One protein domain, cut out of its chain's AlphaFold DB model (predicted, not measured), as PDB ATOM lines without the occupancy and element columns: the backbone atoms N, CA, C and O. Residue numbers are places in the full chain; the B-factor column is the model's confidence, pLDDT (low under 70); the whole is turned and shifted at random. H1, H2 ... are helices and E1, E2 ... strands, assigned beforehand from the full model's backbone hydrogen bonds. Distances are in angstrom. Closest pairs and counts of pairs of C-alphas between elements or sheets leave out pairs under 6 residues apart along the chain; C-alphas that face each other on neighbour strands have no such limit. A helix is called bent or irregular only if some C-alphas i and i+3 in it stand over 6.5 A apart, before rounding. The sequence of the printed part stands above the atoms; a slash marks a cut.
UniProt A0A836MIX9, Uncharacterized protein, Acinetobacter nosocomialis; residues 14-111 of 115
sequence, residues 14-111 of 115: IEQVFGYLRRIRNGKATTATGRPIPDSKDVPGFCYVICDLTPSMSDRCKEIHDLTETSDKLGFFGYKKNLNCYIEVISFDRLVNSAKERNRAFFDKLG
ATOM      1  N   ILE A  14       0.553 -26.230  52.081       96.25
ATOM      2  CA  ILE A  14      -0.748 -26.588  51.505       96.25
ATOM      3  C   ILE A  14      -1.872 -25.884  52.270       96.25
ATOM      4  O   ILE A  14      -2.743 -25.258  51.658       96.25
ATOM      5  N   GLU A  15      -1.835 -25.925  53.605       96.44
ATOM      6  CA  GLU A  15      -2.811 -25.207  54.436       96.44
ATOM      7  C   GLU A  15      -2.723 -23.692  54.201       96.44
ATOM      8  O   GLU A  15      -3.757 -23.030  54.078       96.44
ATOM      9  N   GLN A  16      -1.510 -23.153  54.034       95.69
ATOM     10  CA  GLN A  16      -1.285 -21.747  53.696       95.69
ATOM     11  C   GLN A  16      -2.007 -21.337  52.404       95.69
ATOM     12  O   GLN A  16      -2.722 -20.328  52.369       95.69
ATOM     13  N   VAL A  17      -1.857 -22.131  51.339       95.94
ATOM     14  CA  VAL A  17      -2.500 -21.854  50.048       95.94
ATOM     15  C   VAL A  17      -4.023 -21.968  50.147       95.94
ATOM     16  O   VAL A  17      -4.736 -21.128  49.595       95.94
ATOM     17  N   PHE A  18      -4.550 -22.923  50.917       95.31
ATOM     18  CA  PHE A  18      -5.988 -22.984  51.196       95.31
ATOM     19  C   PHE A  18      -6.488 -21.751  51.960       95.31
ATOM     20  O   PHE A  18      -7.567 -21.233  51.649       95.31
ATOM     21  N   GLY A  19      -5.701 -21.231  52.903       94.25
ATOM     22  CA  GLY A  19      -5.976 -19.971  53.592       94.25
ATOM     23  C   GLY A  19      -6.035 -18.776  52.637       94.25
ATOM     24  O   GLY A  19      -6.941 -17.941  52.724       94.25
ATOM     25  N   TYR A  20      -5.110 -18.686  51.674       92.69
ATOM     26  CA  TYR A  20      -5.159 -17.656  50.624       92.69
ATOM     27  C   TYR A  20      -6.393 -17.789  49.735       92.69
ATOM     28  O   TYR A  20      -7.106 -16.801  49.545       92.69
ATOM     29  N   LEU A  21      -6.708 -18.998  49.265       93.62
ATOM     30  CA  LEU A  21      -7.889 -19.246  48.440       93.62
ATOM     31  C   LEU A  21      -9.177 -18.791  49.143       93.62
ATOM     32  O   LEU A  21     -10.013 -18.117  48.543       93.62
ATOM     33  N   ARG A  22      -9.325 -19.099  50.438       92.69
ATOM     34  CA  ARG A  22     -10.477 -18.657  51.243       92.69
ATOM     35  C   ARG A  22     -10.547 -17.135  51.370       92.69
ATOM     36  O   ARG A  22     -11.631 -16.568  51.252       92.69
ATOM     37  N   ARG A  23      -9.414 -16.460  51.600       91.06
ATOM     38  CA  ARG A  23      -9.351 -14.987  51.698       91.06
ATOM     39  C   ARG A  23      -9.772 -14.305  50.399       91.06
ATOM     40  O   ARG A  23     -10.547 -13.351  50.455       91.06
ATOM     41  N   ILE A  24      -9.298 -14.818  49.264       90.94
ATOM     42  CA  ILE A  24      -9.656 -14.322  47.929       90.94
ATOM     43  C   ILE A  24     -11.156 -14.498  47.694       90.94
ATOM     44  O   ILE A  24     -11.848 -13.524  47.417       90.94
ATOM     45  N   ARG A  25     -11.680 -15.710  47.905       90.56
ATOM     46  CA  ARG A  25     -13.100 -15.998  47.674       90.56
ATOM     47  C   ARG A  25     -14.036 -15.197  48.558       90.56
ATOM     48  O   ARG A  25     -15.085 -14.794  48.098       90.56
ATOM     49  N   ASN A  26     -13.661 -14.914  49.799       88.62
ATOM     50  CA  ASN A  26     -14.500 -14.117  50.692       88.62
ATOM     51  C   ASN A  26     -14.560 -12.620  50.315       88.62
ATOM     52  O   ASN A  26     -15.135 -11.842  51.075       88.62
ATOM     53  N   GLY A  27     -13.942 -12.198  49.202       81.81
ATOM     54  CA  GLY A  27     -13.961 -10.815  48.718       81.81
ATOM     55  C   GLY A  27     -13.185  -9.836  49.606       81.81
ATOM     56  O   GLY A  27     -13.401  -8.629  49.544       81.81
ATOM     57  N   LYS A  28     -12.306 -10.348  50.479       77.88
ATOM     58  CA  LYS A  28     -11.515  -9.544  51.431       77.88
ATOM     59  C   LYS A  28     -10.110  -9.223  50.924       77.88
ATOM     60  O   LYS A  28      -9.358  -8.535  51.609       77.88
ATOM     61  N   ALA A  29      -9.733  -9.764  49.768       86.44
ATOM     62  CA  ALA A  29      -8.422  -9.555  49.179       86.44
ATOM     63  C   ALA A  29      -8.427  -8.332  48.258       86.44
ATOM     64  O   ALA A  29      -9.381  -8.088  47.518       86.44
ATOM     65  N   THR A  30      -7.329  -7.588  48.280       89.94
ATOM     66  CA  THR A  30      -7.054  -6.505  47.343       89.94
ATOM     67  C   THR A  30      -5.877  -6.880  46.454       89.94
ATOM     68  O   THR A  30      -4.997  -7.653  46.835       89.94
ATOM     69  N   THR A  31      -5.857  -6.337  45.241       87.50
ATOM     70  CA  THR A  31      -4.663  -6.363  44.397       87.50
ATOM     71  C   THR A  31      -3.543  -5.548  45.044       87.50
ATOM     72  O   THR A  31      -3.784  -4.726  45.931       87.50
ATOM     73  N   ALA A  32      -2.318  -5.685  44.533       89.62
ATOM     74  CA  ALA A  32      -1.186  -4.851  44.952       89.62
ATOM     75  C   ALA A  32      -1.454  -3.335  44.808       89.62
ATOM     76  O   ALA A  32      -0.875  -2.532  45.528       89.62
ATOM     77  N   THR A  33      -2.359  -2.944  43.904       93.69
ATOM     78  CA  THR A  33      -2.794  -1.554  43.689       93.69
ATOM     79  C   THR A  33      -4.005  -1.143  44.538       93.69
ATOM     80  O   THR A  33      -4.533  -0.050  44.358       93.69
ATOM     81  N   GLY A  34      -4.475  -2.005  45.444       89.81
ATOM     82  CA  GLY A  34      -5.602  -1.732  46.338       89.81
ATOM     83  C   GLY A  34      -6.989  -1.982  45.736       89.81
ATOM     84  O   GLY A  34      -7.988  -1.712  46.397       89.81
ATOM     85  N   ARG A  35      -7.094  -2.517  44.510       88.25
ATOM     86  CA  ARG A  35      -8.395  -2.841  43.901       88.25
ATOM     87  C   ARG A  35      -8.993  -4.082  44.584       88.25
ATOM     88  O   ARG A  35      -8.309  -5.103  44.630       88.25
ATOM     89  N   PRO A  36     -10.241  -4.042  45.081       87.50
ATOM     90  CA  PRO A  36     -10.891  -5.221  45.645       87.50
ATOM     91  C   PRO A  36     -11.037  -6.342  44.614       87.50
ATOM     92  O   PRO A  36     -11.382  -6.084  43.458       87.50
ATOM     93  N   ILE A  37     -10.796  -7.579  45.040       87.31
ATOM     94  CA  ILE A  37     -11.108  -8.775  44.258       87.31
ATOM     95  C   ILE A  37     -12.550  -9.186  44.601       87.31
ATOM     96  O   ILE A  37     -12.840  -9.379  45.783       87.31
ATOM     97  N   PRO A  38     -13.462  -9.291  43.616       84.81
ATOM     98  CA  PRO A  38     -14.841  -9.715  43.861       84.81
ATOM     99  C   PRO A  38     -14.929 -11.110  44.494       84.81
ATOM    100  O   PRO A  38     -14.050 -11.946  44.288       84.81
ATOM    101  N   ASP A  39     -16.022 -11.368  45.220       86.06
ATOM    102  CA  ASP A  39     -16.354 -12.715  45.705       86.06
ATOM    103  C   ASP A  39     -16.428 -13.694  44.518       86.06
ATOM    104  O   ASP A  39     -17.025 -13.403  43.481       86.06
ATOM    105  N   SER A  40     -15.778 -14.846  44.671       86.56
ATOM    106  CA  SER A  40     -15.618 -15.861  43.629       86.56
ATOM    107  C   SER A  40     -15.847 -17.278  44.172       86.56
ATOM    108  O   SER A  40     -15.106 -18.207  43.830       86.56
ATOM    109  N   LYS A  41     -16.831 -17.449  45.066       85.56
ATOM    110  CA  LYS A  41     -17.179 -18.734  45.712       85.56
ATOM    111  C   LYS A  41     -17.292 -19.923  44.757       85.56
ATOM    112  O   LYS A  41     -16.756 -20.986  45.068       85.56
ATOM    113  N   ASP A  42     -17.924 -19.733  43.602       87.88
ATOM    114  CA  ASP A  42     -18.236 -20.831  42.677       87.88
ATOM    115  C   ASP A  42     -17.111 -21.124  41.672       87.88
ATOM    116  O   ASP A  42     -17.135 -22.142  40.980       87.88
ATOM    117  N   VAL A  43     -16.090 -20.264  41.604       91.06
ATOM    118  CA  VAL A  43     -14.991 -20.400  40.642       91.06
ATOM    119  C   VAL A  43     -13.976 -21.440  41.143       91.06
ATOM    120  O   VAL A  43     -13.460 -21.301  42.264       91.06
ATOM    121  N   PRO A  44     -13.643 -22.468  40.333       93.50
ATOM    122  CA  PRO A  44     -12.609 -23.430  40.685       93.50
ATOM    123  C   PRO A  44     -11.257 -22.754  40.928       93.50
ATOM    124  O   PRO A  44     -10.788 -21.957  40.118       93.50
ATOM    125  N   GLY A  45     -10.632 -23.071  42.061       94.94
ATOM    126  CA  GLY A  45      -9.288 -22.594  42.384       94.94
ATOM    127  C   GLY A  45      -8.216 -23.479  41.754       94.94
ATOM    128  O   GLY A  45      -8.365 -24.699  41.728       94.94
ATOM    129  N   PHE A  46      -7.116 -22.877  41.311       96.62
ATOM    130  CA  PHE A  46      -5.902 -23.591  40.918       96.62
ATOM    131  C   PHE A  46      -4.767 -23.157  41.840       96.62
ATOM    132  O   PHE A  46      -4.385 -21.988  41.872       96.62
ATOM    133  N   CYS A  47      -4.282 -24.103  42.632       97.00
ATOM    134  CA  CYS A  47      -3.340 -23.884  43.713       97.00
ATOM    135  C   CYS A  47      -2.011 -24.550  43.365       97.00
ATOM    136  O   CYS A  47      -1.964 -25.762  43.180       97.00
ATOM    137  N   TYR A  48      -0.937 -23.770  43.325       97.00
ATOM    138  CA  TYR A  48       0.407 -24.277  43.066       97.00
ATOM    139  C   TYR A  48       1.286 -24.061  44.293       97.00
ATOM    140  O   TYR A  48       1.360 -22.951  44.819       97.00
ATOM    141  N   VAL A  49       1.960 -25.119  44.733       96.94
ATOM    142  CA  VAL A  49       2.967 -25.083  45.796       96.94
ATOM    143  C   VAL A  49       4.292 -25.504  45.181       96.94
ATOM    144  O   VAL A  49       4.451 -26.653  44.782       96.94
ATOM    145  N   ILE A  50       5.241 -24.574  45.097       96.19
ATOM    146  CA  ILE A  50       6.592 -24.860  44.609       96.19
ATOM    147  C   ILE A  50       7.488 -25.015  45.830       96.19
ATOM    148  O   ILE A  50       7.705 -24.051  46.567       96.19
ATOM    149  N   CYS A  51       7.974 -26.225  46.074       94.69
ATOM    150  CA  CYS A  51       8.845 -26.504  47.206       94.69
ATOM    151  C   CYS A  51       9.676 -27.758  46.975       94.69
ATOM    152  O   CYS A  51       9.377 -28.589  46.119       94.69
ATOM    153  N   ASP A  52      10.719 -27.911  47.778       94.19
ATOM    154  CA  ASP A  52      11.467 -29.150  47.783       94.19
ATOM    155  C   ASP A  52      10.658 -30.258  48.496       94.19
ATOM    156  O   ASP A  52      10.118 -30.056  49.591       94.19
ATOM    157  N   LEU A  53      10.612 -31.455  47.906       94.75
ATOM    158  CA  LEU A  53       9.846 -32.600  48.416       94.75
ATOM    159  C   LEU A  53      10.610 -33.345  49.519       94.75
ATOM    160  O   LEU A  53      11.116 -34.449  49.330       94.75
ATOM    161  N   THR A  54      10.726 -32.725  50.694       95.62
ATOM    162  CA  THR A  54      11.290 -33.401  51.873       95.62
ATOM    163  C   THR A  54      10.431 -34.593  52.311       95.62
ATOM    164  O   THR A  54       9.253 -34.655  51.944       95.62
ATOM    165  N   PRO A  55      10.960 -35.510  53.147       95.88
ATOM    166  CA  PRO A  55      10.149 -36.558  53.763       95.88
ATOM    167  C   PRO A  55       8.905 -36.001  54.469       95.88
ATOM    168  O   PRO A  55       7.799 -36.407  54.140       95.88
ATOM    169  N   SER A  56       9.056 -34.974  55.321       96.12
ATOM    170  CA  SER A  56       7.903 -34.375  56.016       96.12
ATOM    171  C   SER A  56       6.869 -33.779  55.056       96.12
ATOM    172  O   SER A  56       5.672 -33.902  55.301       96.12
ATOM    173  N   MET A  57       7.301 -33.167  53.947       96.12
ATOM    174  CA  MET A  57       6.387 -32.643  52.930       96.12
ATOM    175  C   MET A  57       5.675 -33.767  52.166       96.12
ATOM    176  O   MET A  57       4.469 -33.687  51.943       96.12
ATOM    177  N   SER A  58       6.408 -34.811  51.776       96.12
ATOM    178  CA  SER A  58       5.876 -35.949  51.016       96.12
ATOM    179  C   SER A  58       4.856 -36.736  51.834       96.12
ATOM    180  O   SER A  58       3.767 -37.026  51.339       96.12
ATOM    181  N   ASP A  59       5.164 -36.992  53.107       96.12
ATOM    182  CA  ASP A  59       4.256 -37.642  54.051       96.12
ATOM    183  C   ASP A  59       2.998 -36.793  54.252       96.12
ATOM    184  O   ASP A  59       1.881 -37.299  54.214       96.12
ATOM    185  N   ARG A  60       3.143 -35.467  54.378       95.81
ATOM    186  CA  ARG A  60       1.994 -34.556  54.479       95.81
ATOM    187  C   ARG A  60       1.114 -34.600  53.225       95.81
ATOM    188  O   ARG A  60      -0.110 -34.613  53.347       95.81
ATOM    189  N   CYS A  61       1.718 -34.628  52.035       96.94
ATOM    190  CA  CYS A  61       0.993 -34.715  50.767       96.94
ATOM    191  C   CYS A  61       0.175 -36.005  50.668       96.94
ATOM    192  O   CYS A  61      -0.999 -35.937  50.311       96.94
ATOM    193  N   LYS A  62       0.781 -37.153  50.996       95.81
ATOM    194  CA  LYS A  62       0.152 -38.476  50.889       95.81
ATOM    195  C   LYS A  62      -0.851 -38.721  52.014       95.81
ATOM    196  O   LYS A  62      -2.027 -38.934  51.755       95.81
ATOM    197  N   GLU A  63      -0.400 -38.623  53.259       95.44
ATOM    198  CA  GLU A  63      -1.140 -39.121  54.423       95.44
ATOM    199  C   GLU A  63      -2.199 -38.137  54.931       95.44
ATOM    200  O   GLU A  63      -3.250 -38.542  55.419       95.44
ATOM    201  N   ILE A  64      -1.936 -36.827  54.844       95.50
ATOM    202  CA  ILE A  64      -2.842 -35.798  55.388       95.50
ATOM    203  C   ILE A  64      -3.698 -35.178  54.291       95.50
ATOM    204  O   ILE A  64      -4.896 -34.953  54.473       95.50
ATOM    205  N   HIS A  65      -3.079 -34.883  53.149       95.94
ATOM    206  CA  HIS A  65      -3.745 -34.222  52.038       95.94
ATOM    207  C   HIS A  65      -4.137 -35.171  50.912       95.94
ATOM    208  O   HIS A  65      -4.647 -34.658  49.925       95.94
ATOM    209  N   ASP A  66      -3.994 -36.493  51.034       96.69
ATOM    210  CA  ASP A  66      -4.516 -37.470  50.060       96.69
ATOM    211  C   ASP A  66      -4.244 -37.056  48.596       96.69
ATOM    212  O   ASP A  66      -5.143 -36.953  47.756       96.69
ATOM    213  N   LEU A  67      -3.003 -36.639  48.325       97.38
ATOM    214  CA  LEU A  67      -2.563 -36.222  47.000       97.38
ATOM    215  C   LEU A  67      -1.896 -37.391  46.284       97.38
ATOM    216  O   LEU A  67      -1.142 -38.168  46.868       97.38
ATOM    217  N   THR A  68      -2.132 -37.476  44.981       97.81
ATOM    218  CA  THR A  68      -1.532 -38.494  44.124       97.81
ATOM    219  C   THR A  68      -0.143 -38.047  43.689       97.81
ATOM    220  O   THR A  68       0.013 -36.973  43.111       97.81
ATOM    221  N   GLU A  69       0.866 -38.868  43.962       97.50
ATOM    222  CA  GLU A  69       2.236 -38.647  43.492       97.50
ATOM    223  C   GLU A  69       2.307 -38.754  41.965       97.50
ATOM    224  O   GLU A  69       1.669 -39.614  41.353       97.50
ATOM    225  N   THR A  70       3.083 -37.880  41.332       95.75
ATOM    226  CA  THR A  70       3.299 -37.934  39.886       95.75
ATOM    227  C   THR A  70       4.261 -39.058  39.510       95.75
ATOM    228  O   THR A  70       5.070 -39.511  40.317       95.75
ATOM    229  N   SER A  71       4.185 -39.539  38.267       94.06
ATOM    230  CA  SER A  71       4.978 -40.689  37.801       94.06
ATOM    231  C   SER A  71       6.493 -40.468  37.870       94.06
ATOM    232  O   SER A  71       7.246 -41.423  38.047       94.06
ATOM    233  N   ASP A  72       6.934 -39.217  37.758       93.19
ATOM    234  CA  ASP A  72       8.328 -38.795  37.909       93.19
ATOM    235  C   ASP A  72       8.776 -38.674  39.377       93.19
ATOM    236  O   ASP A  72       9.962 -38.479  39.628       93.19
ATOM    237  N   LYS A  73       7.855 -38.812  40.346       94.88
ATOM    238  CA  LYS A  73       8.071 -38.616  41.794       94.88
ATOM    239  C   LYS A  73       8.569 -37.218  42.168       94.88
ATOM    240  O   LYS A  73       9.113 -37.010  43.250       94.88
ATOM    241  N   LEU A  74       8.393 -36.251  41.274       95.94
ATOM    242  CA  LEU A  74       8.826 -34.869  41.466       95.94
ATOM    243  C   LEU A  74       7.643 -33.919  41.711       95.94
ATOM    244  O   LEU A  74       7.775 -32.694  41.626       95.94
ATOM    245  N   GLY A  75       6.475 -34.466  42.041       97.00
ATOM    246  CA  GLY A  75       5.323 -33.688  42.450       97.00
ATOM    247  C   GLY A  75       4.155 -34.526  42.949       97.00
ATOM    248  O   GLY A  75       4.181 -35.756  42.969       97.00
ATOM    249  N   PHE A  76       3.112 -33.809  43.346       98.12
ATOM    250  CA  PHE A  76       1.842 -34.341  43.804       98.12
ATOM    251  C   PHE A  76       0.700 -33.534  43.204       98.12
ATOM    252  O   PHE A  76       0.814 -32.323  43.023       98.12
ATOM    253  N   PHE A  77      -0.423 -34.186  42.946       97.88
ATOM    254  CA  PHE A  77      -1.612 -33.549  42.406       97.88
ATOM    255  C   PHE A  77      -2.876 -34.082  43.074       97.88
ATOM    256  O   PHE A  77      -2.968 -35.258  43.424       97.88
ATOM    257  N   GLY A  78      -3.883 -33.227  43.220       97.44
ATOM    258  CA  GLY A  78      -5.193 -33.660  43.682       97.44
ATOM    259  C   GLY A  78      -6.279 -32.612  43.497       97.44
ATOM    260  O   GLY A  78      -6.018 -31.423  43.307       97.44
ATOM    261  N   TYR A  79      -7.528 -33.064  43.587       97.19
ATOM    262  CA  TYR A  79      -8.700 -32.197  43.595       97.19
ATOM    263  C   TYR A  79      -9.364 -32.207  44.973       97.19
ATOM    264  O   TYR A  79      -9.751 -33.249  45.499       97.19
ATOM    265  N   LYS A  80      -9.534 -31.024  45.561       95.62
ATOM    266  CA  LYS A  80     -10.201 -30.829  46.847       95.62
ATOM    267  C   LYS A  80     -11.636 -30.392  46.627       95.62
ATOM    268  O   LYS A  80     -11.923 -29.201  46.541       95.62
ATOM    269  N   LYS A  81     -12.553 -31.363  46.617       93.69
ATOM    270  CA  LYS A  81     -13.997 -31.132  46.429       93.69
ATOM    271  C   LYS A  81     -14.566 -30.089  47.397       93.69
ATOM    272  O   LYS A  81     -15.256 -29.175  46.964       93.69
ATOM    273  N   ASN A  82     -14.208 -30.170  48.680       92.12
ATOM    274  CA  ASN A  82     -14.692 -29.246  49.719       92.12
ATOM    275  C   ASN A  82     -14.236 -27.796  49.507       92.12
ATOM    276  O   ASN A  82     -14.857 -26.867  50.009       92.12
ATOM    277  N   LEU A  83     -13.133 -27.609  48.785       92.62
ATOM    278  CA  LEU A  83     -12.590 -26.303  48.444       92.62
ATOM    279  C   LEU A  83     -12.785 -25.983  46.964       92.62
ATOM    280  O   LEU A  83     -12.253 -24.971  46.533       92.62
ATOM    281  N   ASN A  84     -13.501 -26.796  46.179       94.94
ATOM    282  CA  ASN A  84     -13.618 -26.635  44.727       94.94
ATOM    283  C   ASN A  84     -12.286 -26.168  44.097       94.94
ATOM    284  O   ASN A  84     -12.209 -25.078  43.526       94.94
ATOM    285  N   CYS A  85     -11.185 -26.878  44.362       96.69
ATOM    286  CA  CYS A  85      -9.872 -26.466  43.872       96.69
ATOM    287  C   CYS A  85      -8.982 -27.640  43.495       96.69
ATOM    288  O   CYS A  85      -8.976 -28.678  44.156       96.69
ATOM    289  N   TYR A  86      -8.183 -27.433  42.461       97.88
ATOM    290  CA  TYR A  86      -7.075 -28.294  42.092       97.88
ATOM    291  C   TYR A  86      -5.824 -27.807  42.805       97.88
ATOM    292  O   TYR A  86      -5.581 -26.601  42.867       97.88
ATOM    293  N   ILE A  87      -5.049 -28.732  43.352       97.94
ATOM    294  CA  ILE A  87      -3.757 -28.438  43.957       97.94
ATOM    295  C   ILE A  87      -2.670 -29.262  43.283       97.94
ATOM    296  O   ILE A  87      -2.827 -30.466  43.083       97.94
ATOM    297  N   GLU A  88      -1.569 -28.597  42.962       97.69
ATOM    298  CA  GLU A  88      -0.340 -29.216  42.496       97.69
ATOM    299  C   GLU A  88       0.822 -28.774  43.391       97.69
ATOM    300  O   GLU A  88       1.078 -27.581  43.567       97.69
ATOM    301  N   VAL A  89       1.520 -29.750  43.963       97.81
ATOM    302  CA  VAL A  89       2.799 -29.555  44.646       97.81
ATOM    303  C   VAL A  89       3.886 -29.987  43.673       97.81
ATOM    304  O   VAL A  89       3.868 -31.116  43.190       97.81
ATOM    305  N   ILE A  90       4.819 -29.100  43.354       97.31
ATOM    306  CA  ILE A  90       5.825 -29.319  42.314       97.31
ATOM    307  C   ILE A  90       7.219 -29.002  42.848       97.31
ATOM    308  O   ILE A  90       7.427 -27.966  43.486       97.31
ATOM    309  N   SER A  91       8.185 -29.883  42.575       96.94
ATOM    310  CA  SER A  91       9.589 -29.572  42.840       96.94
ATOM    311  C   SER A  91      10.091 -28.492  41.884       96.94
ATOM    312  O   SER A  91       9.646 -28.390  40.736       96.94
ATOM    313  N   PHE A  92      11.048 -27.681  42.337       94.69
ATOM    314  CA  PHE A  92      11.643 -26.659  41.477       94.69
ATOM    315  C   PHE A  92      12.263 -27.271  40.208       94.69
ATOM    316  O   PHE A  92      12.046 -26.761  39.108       94.69
ATOM    317  N   ASP A  93      12.934 -28.417  40.337       93.56
ATOM    318  CA  ASP A  93      13.543 -29.127  39.207       93.56
ATOM    319  C   ASP A  93      12.508 -29.546  38.158       93.56
ATOM    320  O   ASP A  93      12.706 -29.334  36.960       93.56
ATOM    321  N   ARG A  94      11.360 -30.086  38.590       95.00
ATOM    322  CA  ARG A  94      10.278 -30.480  37.675       95.00
ATOM    323  C   ARG A  94       9.684 -29.283  36.956       95.00
ATOM    324  O   ARG A  94       9.395 -29.383  35.763       95.00
ATOM    325  N   LEU A  95       9.514 -28.163  37.659       95.19
ATOM    326  CA  LEU A  95       9.014 -26.924  37.067       95.19
ATOM    327  C   LEU A  95       9.945 -26.440  35.949       95.19
ATOM    328  O   LEU A  95       9.481 -26.163  34.841       95.19
ATOM    329  N   VAL A  96      11.251 -26.381  36.219       93.44
ATOM    330  CA  VAL A  96      12.258 -25.943  35.242       93.44
ATOM    331  C   VAL A  96      12.327 -26.905  34.058       93.44
ATOM    332  O   VAL A  96      12.273 -26.456  32.913       93.44
ATOM    333  N   ASN A  97      12.385 -28.215  34.307       92.62
ATOM    334  CA  ASN A  97      12.448 -29.222  33.246       92.62
ATOM    335  C   ASN A  97      11.205 -29.168  32.352       92.62
ATOM    336  O   ASN A  97      11.327 -29.050  31.133       92.62
ATOM    337  N   SER A  98      10.014 -29.114  32.954       91.88
ATOM    338  CA  SER A  98       8.754 -28.999  32.212       91.88
ATOM    339  C   SER A  98       8.701 -27.723  31.368       91.88
ATOM    340  O   SER A  98       8.212 -27.743  30.239       91.88
ATOM    341  N   ALA A  99       9.203 -26.601  31.892       91.94
ATOM    342  CA  ALA A  99       9.254 -25.340  31.157       91.94
ATOM    343  C   ALA A  99      10.235 -25.398  29.976       91.94
ATOM    344  O   ALA A  99       9.913 -24.896  28.897       91.94
ATOM    345  N   LYS A 100      11.403 -26.029  30.154       90.62
ATOM    346  CA  LYS A 100      12.388 -26.232  29.081       90.62
ATOM    347  C   LYS A 100      11.834 -27.119  27.971       90.62
ATOM    348  O   LYS A 100      11.949 -26.773  26.800       90.62
ATOM    349  N   GLU A 101      11.207 -28.234  28.330       91.62
ATOM    350  CA  GLU A 101      10.655 -29.193  27.370       91.62
ATOM    351  C   GLU A 101       9.484 -28.603  26.579       91.62
ATOM    352  O   GLU A 101       9.482 -28.664  25.349       91.62
ATOM    353  N   ARG A 102       8.524 -27.955  27.255       91.88
ATOM    354  CA  ARG A 102       7.345 -27.355  26.601       91.88
ATOM    355  C   ARG A 102       7.703 -26.227  25.638       91.88
ATOM    356  O   ARG A 102       7.035 -26.061  24.623       91.88
ATOM    357  N   ASN A 103       8.753 -25.469  25.946       91.62
ATOM    358  CA  ASN A 103       9.174 -24.326  25.141       91.62
ATOM    359  C   ASN A 103      10.323 -24.650  24.179       91.62
ATOM    360  O   ASN A 103      10.780 -23.752  23.473       91.62
ATOM    361  N   ARG A 104      10.771 -25.912  24.096       90.00
ATOM    362  CA  ARG A 104      11.901 -26.318  23.246       90.00
ATOM    363  C   ARG A 104      11.734 -25.842  21.807       90.00
ATOM    364  O   ARG A 104      12.594 -25.140  21.293       90.00
ATOM    365  N   ALA A 105      10.583 -26.136  21.200       89.94
ATOM    366  CA  ALA A 105      10.300 -25.747  19.821       89.94
ATOM    367  C   ALA A 105      10.367 -24.223  19.607       89.94
ATOM    368  O   ALA A 105      10.766 -23.764  18.540       89.94
ATOM    369  N   PHE A 106       9.993 -23.430  20.614       90.00
ATOM    370  CA  PHE A 106      10.079 -21.973  20.557       90.00
ATOM    371  C   PHE A 106      11.527 -21.488  20.672       90.00
ATOM    372  O   PHE A 106      11.958 -20.651  19.881       90.00
ATOM    373  N   PHE A 107      12.298 -22.044  21.607       89.62
ATOM    374  CA  PHE A 107      13.710 -21.703  21.775       89.62
ATOM    375  C   PHE A 107      14.542 -22.060  20.543       89.62
ATOM    376  O   PHE A 107      15.342 -21.238  20.098       89.62
ATOM    377  N   ASP A 108      14.272 -23.215  19.929       88.69
ATOM    378  CA  ASP A 108      14.920 -23.643  18.688       88.69
ATOM    379  C   ASP A 108      14.617 -22.672  17.538       88.69
ATOM    380  O   ASP A 108      15.498 -22.331  16.751       88.69
ATOM    381  N   LYS A 109      13.376 -22.167  17.455       91.38
ATOM    382  CA  LYS A 109      12.986 -21.172  16.444       91.38
ATOM    383  C   LYS A 109      13.629 -19.805  16.659       91.38
ATOM    384  O   LYS A 109      13.897 -19.120  15.677       91.38
ATOM    385  N   LEU A 110      13.867 -19.411  17.907       92.31
ATOM    386  CA  LEU A 110      14.510 -18.139  18.243       92.31
ATOM    387  C   LEU A 110      16.044 -18.205  18.275       92.31
ATOM    388  O   LEU A 110      16.682 -17.170  18.452       92.31
ATOM    389  N   GLY A 111      16.642 -19.391  18.125       88.50
ATOM    390  CA  GLY A 111      18.091 -19.577  18.235       88.50
ATOM    391  C   GLY A 111      18.630 -19.342  19.650       88.50
ATOM    392  O   GLY A 111      19.787 -18.953  19.810       88.50
TER     393      GLY A 111
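This is residues 14 to 111 of the 115 residues of an uncharacterized protein of Acinetobacter nosocomialis (UniProt A0A836MIX9). A small sheet of three strands, E1, E3 and E2, has H1 slanting over one face and the short helix H2 near its E2 edge, while no named helix covers the other face. From the end of E3, H3 and then H4 lead away from the sheet as an arm, of which residues 96 to 111 stick out free, and a long loop, residues 26 to 44, reaches out past the E1 edge. The printed part has 98 residues, with four named helices and three named strands in the order H1 E1 H2 E2 E3 H3 H4. The sheet's order is E1 E3 E2, mixed, and the class is mixed, helices and strands. The whole is loose, with a radius of gyration of the C-alphas of 16.4 A, and flat, spanning 44 by 39 by 20 A.

E1 is residues 45 to 50, 16.2 A from first to last C-alpha; E3 is residues 85 to 90, 16.0 A; E2 is residues 75 to 80, 16.4 A. H1, residues 14 to 25, is 16.7 A long and begins at C-alpha 14, (-0.748, -26.588, 51.505). H2, residues 55 to 64, is 13.1 A long and is neither bent nor irregular, but only just: C-alphas 61 and 64 are 6.1 A apart. H3, residues 92 to 102, is 15.5 A long and begins at C-alpha 92, (11.643, -26.659, 41.477). H4, residues 104 to 110, ends at C-alpha 110, (14.510, -18.139, 18.243).

E3 is the inner strand. It is parallel to E1, at 14 degrees, with N 47 and O 86 at 2.8 A, within hydrogen-bond range. E2 and E3 form a hairpin, antiparallel at 170 degrees, with N 78 and O 87 at 3.0 A. Residues 68 to 69 pair antiparallel with residues 76 to 77 of E2. H1 and H2 are on one face of the sheet, an arrangement of two layers. H1 has a height over the sheet of 9.2 A and runs slantwise to the strands, at 34 degrees to E1 on the local plane; the closest C-alphas of the two are those of Val 17 and Cys 47, 6.7 A. The closest C-alphas of H2 and E2 are those of Cys 61 and Phe 76, 7.0 A. H1 and H2 are only just apart, 8.3 A at the closest. H3 only grazes the sheet, with residues 92 to 95; the C-alphas of Ile 50 and Phe 92, the closest of E1 and H3, are 6.2 A apart. H4 is not on the sheet, and it and H3 meet only through their link. In H1, H2, H3 and H4 every O i to N i+4 pair is within hydrogen-bond range.

The two C-alphas farthest apart are those of Asn 82 and Gly 111, 46.5 A. Without residues 96 to 111 the body spans 39 by 26 by 19 A. The printed part has no cut. The link from H1 to E1, 19 residues, is long. The mean pLDDT of the printed part is 93.3, and no printed residue is under 70.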